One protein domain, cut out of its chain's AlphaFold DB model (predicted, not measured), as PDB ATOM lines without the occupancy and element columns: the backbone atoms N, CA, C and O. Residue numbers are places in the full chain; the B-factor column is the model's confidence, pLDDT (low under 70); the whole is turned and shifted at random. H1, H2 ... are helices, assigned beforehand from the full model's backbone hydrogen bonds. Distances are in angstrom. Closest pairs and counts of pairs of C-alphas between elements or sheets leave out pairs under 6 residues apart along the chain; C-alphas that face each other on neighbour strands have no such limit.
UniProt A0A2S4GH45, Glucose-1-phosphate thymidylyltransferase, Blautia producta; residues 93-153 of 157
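What this domain is: This is residues 93 to 153 of the 157 residues of the protein "Glucose-1-phosphate thymidylyltransferase" of Blautia producta (UniProt A0A2S4GH45). Look first for one long helix, H1, reaching out as an arm from a small head of three shorter helices, H2, H3 and H4, whose centres make a triangle and whose lines run nearly alongside one another. Residues 93 to 101 of H1 stick out, and a short link joins the arm to the head. The printed part has 61 residues with four named helices, in the order H1, H2, H3, H4, and no named strand; its class is all helix. It is only just loose, close to compact, with a radius of gyration of the C-alphas of 12.8 A, and elongated, spanning 40 by 25 by 18 A.

Where its parts are: Find C-alpha 93 at (75.026, 28.997, -190.642); from there H1, residues 93 to 109, runs 24.4 A to C-alpha 109 at (56.072, 41.145, -181.269). H2 is residues 116 to 122, 9.8 A long. H3 is residues 128 to 137, 14.8 A. H4, residues 142 to 151, runs 14.7 A and ends at C-alpha 151, (58.591, 50.950, -167.145).

How they stand to each other: Start from H1, which is apart from H2, H3 and H4. H3 and H4 form a helical hairpin: they touch, closest at the C-alphas of Ala 135 and Glu 144, 4.6 A apart, with a shallow tilt of 8 degrees, opposite ways. H2 and H3 form another; they touch, closest at the C-alphas of Glu 117 and Leu 131, 6.4 A apart, at 18 degrees, a shallow tilt, opposite ways. H2 and H4 only just touch, with 3 pairs of C-alphas within 8 A. Every O i to N i+4 pair is within hydrogen-bond range in H1, H2 and H4, and 5 of 6 are in H3.

The domain as a whole: The C-alphas of Glu 93 and Glu 129, the two farthest apart, are 40.2 A apart. The printed part has no cut and no long link. No printed residue is under 70 in pLDDT.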
ATOM      1  N   GLU A  93      76.361  29.008-190.035       88.75
ATOM      2  CA  GLU A  93      75.026  28.997-190.642       88.75
ATOM      3  C   GLU A  93      73.926  28.952-189.572       88.75
ATOM      4  O   GLU A  93      73.062  29.822-189.555       88.75
ATOM      5  N   SER A  94      74.038  28.053-188.585       87.44
ATOM      6  CA  SER A  94      73.070  27.973-187.479       87.44
ATOM      7  C   SER A  94      73.009  29.261-186.643       87.44
ATOM      8  O   SER A  94      71.938  29.681-186.214       87.44
ATOM      9  N   ARG A  95      74.141  29.964-186.479       90.25
ATOM     10  CA  ARG A  95      74.179  31.266-185.791       90.25
ATOM     11  C   ARG A  95      73.431  32.344-186.564       90.25
ATOM     12  O   ARG A  95      72.753  33.158-185.942       90.25
ATOM     13  N   LEU A  96      73.559  32.362-187.892       93.62
ATOM     14  CA  LEU A  96      72.813  33.294-188.734       93.62
ATOM     15  C   LEU A  96      71.311  33.013-188.643       93.62
ATOM     16  O   LEU A  96      70.541  33.934-188.382       93.62
ATOM     17  N   GLU A  97      70.903  31.749-188.765       90.94
ATOM     18  CA  GLU A  97      69.502  31.339-188.621       90.94
ATOM     19  C   GLU A  97      68.931  31.726-187.247       90.94
ATOM     20  O   GLU A  97      67.835  32.285-187.159       90.94
ATOM     21  N   ALA A  98      69.692  31.502-186.170       91.38
ATOM     22  CA  ALA A  98      69.298  31.883-184.818       91.38
ATOM     23  C   ALA A  98      69.139  33.405-184.665       91.38
ATOM     24  O   ALA A  98      68.145  33.875-184.103       91.38
ATOM     25  N   ALA A  99      70.085  34.187-185.195       92.44
ATOM     26  CA  ALA A  99      70.020  35.646-185.172       92.44
ATOM     27  C   ALA A  99      68.809  36.168-185.958       92.44
ATOM     28  O   ALA A  99      68.088  37.047-185.480       92.44
ATOM     29  N   GLU A 100      68.540  35.597-187.132       93.69
ATOM     30  CA  GLU A 100      67.359  35.932-187.923       93.69
ATOM     31  C   GLU A 100      66.057  35.584-187.203       93.69
ATOM     32  O   GLU A 100      65.108  36.371-187.248       93.69
ATOM     33  N   PHE A 101      65.992  34.422-186.548       92.06
ATOM     34  CA  PHE A 101      64.823  34.010-185.779       92.06
ATOM     35  C   PHE A 101      64.521  35.018-184.669       92.06
ATOM     36  O   PHE A 101      63.407  35.544-184.605       92.06
ATOM     37  N   VAL A 102      65.526  35.348-183.847       91.75
ATOM     38  CA  VAL A 102      65.395  36.344-182.772       91.75
ATOM     39  C   VAL A 102      64.949  37.681-183.356       91.75
ATOM     40  O   VAL A 102      63.932  38.223-182.929       91.75
ATOM     41  N   HIS A 103      65.625  38.179-184.394       91.25
ATOM     42  CA  HIS A 103      65.286  39.458-185.016       91.25
ATOM     43  C   HIS A 103      63.839  39.516-185.532       91.25
ATOM     44  O   HIS A 103      63.137  40.510-185.309       91.25
ATOM     45  N   LYS A 104      63.364  38.449-186.189       91.50
ATOM     46  CA  LYS A 104      61.992  38.348-186.709       91.50
ATOM     47  C   LYS A 104      60.963  38.340-185.578       91.50
ATOM     48  O   LYS A 104      59.952  39.038-185.679       91.50
ATOM     49  N   VAL A 105      61.213  37.585-184.506       89.56
ATOM     50  CA  VAL A 105      60.316  37.533-183.341       89.56
ATOM     51  C   VAL A 105      60.252  38.893-182.653       89.56
ATOM     52  O   VAL A 105      59.155  39.414-182.451       89.56
ATOM     53  N   GLU A 106      61.402  39.505-182.366       89.69
ATOM     54  CA  GLU A 106      61.453  40.799-181.681       89.69
ATOM     55  C   GLU A 106      60.761  41.905-182.480       89.69
ATOM     56  O   GLU A 106      59.990  42.687-181.926       89.69
ATOM     57  N   THR A 107      60.992  41.953-183.793       87.12
ATOM     58  CA  THR A 107      60.408  42.981-184.666       87.12
ATOM     59  C   THR A 107      58.895  42.812-184.810       87.12
ATOM     60  O   THR A 107      58.169  43.799-184.874       87.12
ATOM     61  N   ARG A 108      58.392  41.569-184.834       87.44
ATOM     62  CA  ARG A 108      56.956  41.295-185.003       87.44
ATOM     63  C   ARG A 108      56.159  41.446-183.710       87.44
ATOM     64  O   ARG A 108      54.995  41.830-183.770       87.44
ATOM     65  N   GLN A 109      56.749  41.100-182.569       81.19
ATOM     66  CA  GLN A 109      56.072  41.145-181.269       81.19
ATOM     67  C   GLN A 109      56.368  42.426-180.478       81.19
ATOM     68  O   GLN A 109      55.705  42.679-179.479       81.19
ATOM     69  N   GLY A 110      57.352  43.231-180.894       77.19
ATOM     70  CA  GLY A 110      57.751  44.448-180.181       77.19
ATOM     71  C   GLY A 110      58.412  44.178-178.823       77.19
ATOM     72  O   GLY A 110      58.530  45.080-177.996       77.19
ATOM     73  N   VAL A 111      58.841  42.938-178.569       80.69
ATOM     74  CA  VAL A 111      59.453  42.518-177.303       80.69
ATOM     75  C   VAL A 111      60.905  42.127-177.514       80.69
ATOM     76  O   VAL A 111      61.243  41.547-178.539       80.69
ATOM     77  N   LYS A 112      61.764  42.402-176.529       88.69
ATOM     78  CA  LYS A 112      63.125  41.866-176.505       88.69
ATOM     79  C   LYS A 112      63.161  40.496-175.840       88.69
ATOM     80  O   LYS A 112      62.581  40.313-174.755       88.69
ATOM     81  N   ILE A 113      63.813  39.545-176.508       89.38
ATOM     82  CA  ILE A 113      64.046  38.191-175.997       89.38
ATOM     83  C   ILE A 113      65.224  38.251-175.022       89.38
ATOM     84  O   ILE A 113      66.219  38.919-175.278       89.38
ATOM     85  N   SER A 114      65.114  37.538-173.897       89.38
ATOM     86  CA  SER A 114      66.194  37.408-172.910       89.38
ATOM     87  C   SER A 114      66.734  38.743-172.363       89.38
ATOM     88  O   SER A 114      67.929  38.858-172.120       89.38
ATOM     89  N   ALA A 115      65.859  39.732-172.143       92.81
ATOM     90  CA  ALA A 115      66.198  41.004-171.499       92.81
ATOM     91  C   ALA A 115      66.212  40.858-169.958       92.81
ATOM     92  O   ALA A 115      65.127  40.834-169.358       92.81
ATOM     93  N   PRO A 116      67.381  40.738-169.290       94.00
ATOM     94  CA  PRO A 116      67.438  40.394-167.870       94.00
ATOM     95  C   PRO A 116      66.869  41.488-166.968       94.00
ATOM     96  O   PRO A 116      66.265  41.175-165.948       94.00
ATOM     97  N   GLU A 117      66.983  42.759-167.353       94.69
ATOM     98  CA  GLU A 117      66.463  43.885-166.573       94.69
ATOM     99  C   GLU A 117      64.936  43.891-166.541       94.69
ATOM    100  O   GLU A 117      64.337  44.099-165.490       94.69
ATOM    101  N   LYS A 118      64.292  43.570-167.673       92.75
ATOM    102  CA  LYS A 118      62.836  43.373-167.728       92.75
ATOM    103  C   LYS A 118      62.410  42.223-166.816       92.75
ATOM    104  O   LYS A 118      61.414  42.342-166.105       92.75
ATOM    105  N   ILE A 119      63.148  41.110-166.846       93.19
ATOM    106  CA  ILE A 119      62.873  39.936-166.006       93.19
ATOM    107  C   ILE A 119      63.006  40.321-164.527       93.19
ATOM    108  O   ILE A 119      62.070  40.107-163.761       93.19
ATOM    109  N   ALA A 120      64.115  40.954-164.143       95.38
ATOM    110  CA  ALA A 120      64.372  41.404-162.779       95.38
ATOM    111  C   ALA A 120      63.289  42.366-162.272       95.38
ATOM    112  O   ALA A 120      62.775  42.181-161.171       95.38
ATOM    113  N   PHE A 121      62.882  43.339-163.090       94.50
ATOM    114  CA  PHE A 121      61.816  44.279-162.748       94.50
ATOM    115  C   PHE A 121      60.465  43.575-162.567       94.50
ATOM    116  O   PHE A 121      59.775  43.800-161.575       94.50
ATOM    117  N   ARG A 122      60.107  42.648-163.469       91.56
ATOM    118  CA  ARG A 122      58.863  41.861-163.374       91.56
ATOM    119  C   ARG A 122      58.797  41.011-162.102       91.56
ATOM    120  O   ARG A 122      57.714  40.849-161.547       91.56
ATOM    121  N   TYR A 123      59.928  40.462-161.660       94.31
ATOM    122  CA  TYR A 123      60.024  39.690-160.416       94.31
ATOM    123  C   TYR A 123      60.261  40.557-159.168       94.31
ATOM    124  O   TYR A 123      60.364  40.014-158.069       94.31
ATOM    125  N   GLY A 124      60.331  41.887-159.307       95.06
ATOM    126  CA  GLY A 124      60.544  42.815-158.193       95.06
ATOM    127  C   GLY A 124      61.946  42.752-157.582       95.06
ATOM    128  O   GLY A 124      62.121  43.132-156.428       95.06
ATOM    129  N   TRP A 125      62.940  42.250-158.319       97.06
ATOM    130  CA  TRP A 125      64.344  42.246-157.889       97.06
ATOM    131  C   TRP A 125      65.000  43.618-158.020       97.06
ATOM    132  O   TRP A 125      65.969  43.886-157.319       97.06
ATOM    133  N   ILE A 126      64.482  44.442-158.934       96.94
ATOM    134  CA  ILE A 126      64.869  45.839-159.111       96.94
ATOM    135  C   ILE A 126      63.626  46.715-159.187       96.94
ATOM    136  O   ILE A 126      62.558  46.254-159.609       96.94
ATOM    137  N   ASP A 127      63.770  47.981-158.820       96.06
ATOM    138  CA  ASP A 127      62.697  48.962-158.937       96.06
ATOM    139  C   ASP A 127      62.723  49.733-160.273       96.06
ATOM    140  O   ASP A 127      63.541  49.507-161.173       96.06
ATOM    141  N   LYS A 128      61.760  50.649-160.428       95.69
ATOM    142  CA  LYS A 128      61.628  51.492-161.622       95.69
ATOM    143  C   LYS A 128      62.838  52.409-161.824       95.69
ATOM    144  O   LYS A 128      63.213  52.667-162.967       95.69
ATOM    145  N   GLU A 129      63.410  52.935-160.747       96.19
ATOM    146  CA  GLU A 129      64.548  53.846-160.822       96.19
ATOM    147  C   GLU A 129      65.798  53.093-161.293       96.19
ATOM    148  O   GLU A 129      66.513  53.564-162.178       96.19
ATOM    149  N   GLU A 130      66.024  51.890-160.771       96.38
ATOM    150  CA  GLU A 130      67.111  51.003-161.187       96.38
ATOM    151  C   GLU A 130      66.976  50.557-162.647       96.38
ATOM    152  O   GLU A 130      67.963  50.566-163.390       96.38
ATOM    153  N   LEU A 131      65.758  50.236-163.094       95.50
ATOM    154  CA  LEU A 131      65.502  49.884-164.490       95.50
ATOM    155  C   LEU A 131      65.803  51.059-165.438       95.50
ATOM    156  O   LEU A 131      66.465  50.866-166.461       95.50
ATOM    157  N   LEU A 132      65.383  52.281-165.088       94.88
ATOM    158  CA  LEU A 132      65.681  53.487-165.872       94.88
ATOM    159  C   LEU A 132      67.182  53.795-165.907       94.88
ATOM    160  O   LEU A 132      67.725  54.045-166.982       94.88
ATOM    161  N   LYS A 133      67.876  53.687-164.767       95.25
ATOM    162  CA  LYS A 133      69.341  53.817-164.702       95.25
ATOM    163  C   LYS A 133      70.050  52.789-165.581       95.25
ATOM    164  O   LYS A 133      71.089  53.097-166.163       95.25
ATOM    165  N   SER A 134      69.527  51.563-165.682       93.88
ATOM    166  CA  SER A 134      70.069  50.570-166.617       93.88
ATOM    167  C   SER A 134      69.836  50.990-168.065       93.88
ATOM    168  O   SER A 134      70.773  50.964-168.860       93.88
ATOM    169  N   ALA A 135      68.626  51.455-168.395       93.69
ATOM    170  CA  ALA A 135      68.278  51.917-169.737       93.69
ATOM    171  C   ALA A 135      69.216  53.030-170.232       93.69
ATOM    172  O   ALA A 135      69.712  52.952-171.355       93.69
ATOM    173  N   GLU A 136      69.542  54.005-169.379       93.56
ATOM    174  CA  GLU A 136      70.436  55.124-169.714       93.56
ATOM    175  C   GLU A 136      71.830  54.680-170.188       93.56
ATOM    176  O   GLU A 136      72.420  55.319-171.064       93.56
ATOM    177  N   LYS A 137      72.349  53.550-169.684       93.88
ATOM    178  CA  LYS A 137      73.657  53.005-170.099       93.88
ATOM    179  C   LYS A 137      73.689  52.604-171.570       93.88
ATOM    180  O   LYS A 137      74.758  52.567-172.174       93.88
ATOM    181  N   TYR A 138      72.527  52.312-172.145       90.75
ATOM    182  CA  TYR A 138      72.390  51.885-173.531       90.75
ATOM    183  C   TYR A 138      72.210  53.053-174.509       90.75
ATOM    184  O   TYR A 138      72.058  52.806-175.712       90.75
ATOM    185  N   GLY A 139      72.244  54.306-174.028       88.69
ATOM    186  CA  GLY A 139      72.083  55.509-174.849       88.69
ATOM    187  C   GLY A 139      70.845  55.424-175.744       88.69
ATOM    188  O   GLY A 139      69.894  54.742-175.406       88.69
ATOM    189  N   LYS A 140      70.865  56.020-176.940       88.06
ATOM    190  CA  LYS A 140      69.705  56.050-177.863       88.06
ATOM    191  C   LYS A 140      69.473  54.747-178.647       88.06
ATOM    192  O   LYS A 140      69.123  54.788-179.828       88.06
ATOM    193  N   SER A 141      69.741  53.592-178.048       90.75
ATOM    194  CA  SER A 141      69.570  52.305-178.722       90.75
ATOM    195  C   SER A 141      68.108  51.826-178.692       90.75
ATOM    196  O   SER A 141      67.344  52.200-177.799       90.75
ATOM    197  N   PRO A 142      67.710  50.917-179.601       87.81
ATOM    198  CA  PRO A 142      66.407  50.251-179.520       87.81
ATOM    199  C   PRO A 142      66.187  49.477-178.207       87.81
ATOM    200  O   PRO A 142      65.047  49.206-177.834       87.81
ATOM    201  N   TYR A 143      67.262  49.098-177.506       91.12
ATOM    202  CA  TYR A 143      67.177  48.411-176.218       91.12
ATOM    203  C   TYR A 143      66.815  49.376-175.080       91.12
ATOM    204  O   TYR A 143      65.946  49.053-174.277       91.12
ATOM    205  N   GLU A 144      67.379  50.593-175.060       92.75
ATOM    206  CA  GLU A 144      66.956  51.652-174.123       92.75
ATOM    207  C   GLU A 144      65.455  51.930-174.259       92.75
ATOM    208  O   GLU A 144      64.728  51.943-173.266       92.75
ATOM    209  N   GLN A 145      64.989  52.120-175.496       90.44
ATOM    210  CA  GLN A 145      63.578  52.384-175.788       90.44
ATOM    211  C   GLN A 145      62.680  51.253-175.275       90.44
ATOM    212  O   GLN A 145      61.646  51.517-174.667       90.44
ATOM    213  N   HIS A 146      63.106  49.998-175.449       91.25
ATOM    214  CA  HIS A 146      62.392  48.847-174.907       91.25
ATOM    215  C   HIS A 146      62.300  48.877-173.376       91.25
ATOM    216  O   HIS A 146      61.218  48.669-172.830       91.25
ATOM    217  N   LEU A 147      63.403  49.146-172.671       93.00
ATOM    218  CA  LEU A 147      63.404  49.188-171.204       93.00
ATOM    219  C   LEU A 147      62.530  50.330-170.659       93.00
ATOM    220  O   LEU A 147      61.835  50.142-169.662       93.00
ATOM    221  N   LYS A 148      62.494  51.484-171.337       91.94
ATOM    222  CA  LYS A 148      61.568  52.582-170.998       91.94
ATOM    223  C   LYS A 148      60.103  52.183-171.208       91.94
ATOM    224  O   LYS A 148      59.297  52.362-170.302       91.94
ATOM    225  N   ALA A 149      59.788  51.528-172.325       90.81
ATOM    226  CA  ALA A 149      58.438  51.027-172.597       90.81
ATOM    227  C   ALA A 149      57.976  49.960-171.576       90.81
ATOM    228  O   ALA A 149      56.790  49.862-171.254       90.81
ATOM    229  N   VAL A 150      58.903  49.169-171.016       91.50
ATOM    230  CA  VAL A 150      58.617  48.243-169.901       91.50
ATOM    231  C   VAL A 150      58.202  49.007-168.641       91.50
ATOM    232  O   VAL A 150      57.222  48.634-167.997       91.50
ATOM    233  N   VAL A 151      58.906  50.090-168.302       90.19
ATOM    234  CA  VAL A 151      58.591  50.950-167.145       90.19
ATOM    235  C   VAL A 151      57.216  51.614-167.276       90.19
ATOM    236  O   VAL A 151      56.525  51.821-166.275       90.19
ATOM    237  N   GLU A 152      56.830  51.968-168.498       87.50
ATOM    238  CA  GLU A 152      55.556  52.616-168.825       87.50
ATOM    239  C   GLU A 152      54.385  51.619-168.913       87.50
ATOM    240  O   GLU A 152      53.224  52.023-168.964       87.50
ATOM    241  N   GLY A 153      54.663  50.311-168.857       83.38
ATOM    242  CA  GLY A 153      53.652  49.252-168.928       83.38
ATOM    243  C   GLY A 153      53.117  48.994-170.341       83.38
ATOM    244  O   GLY A 153      52.083  48.336-170.502       83.38
TER     245      GLY A 153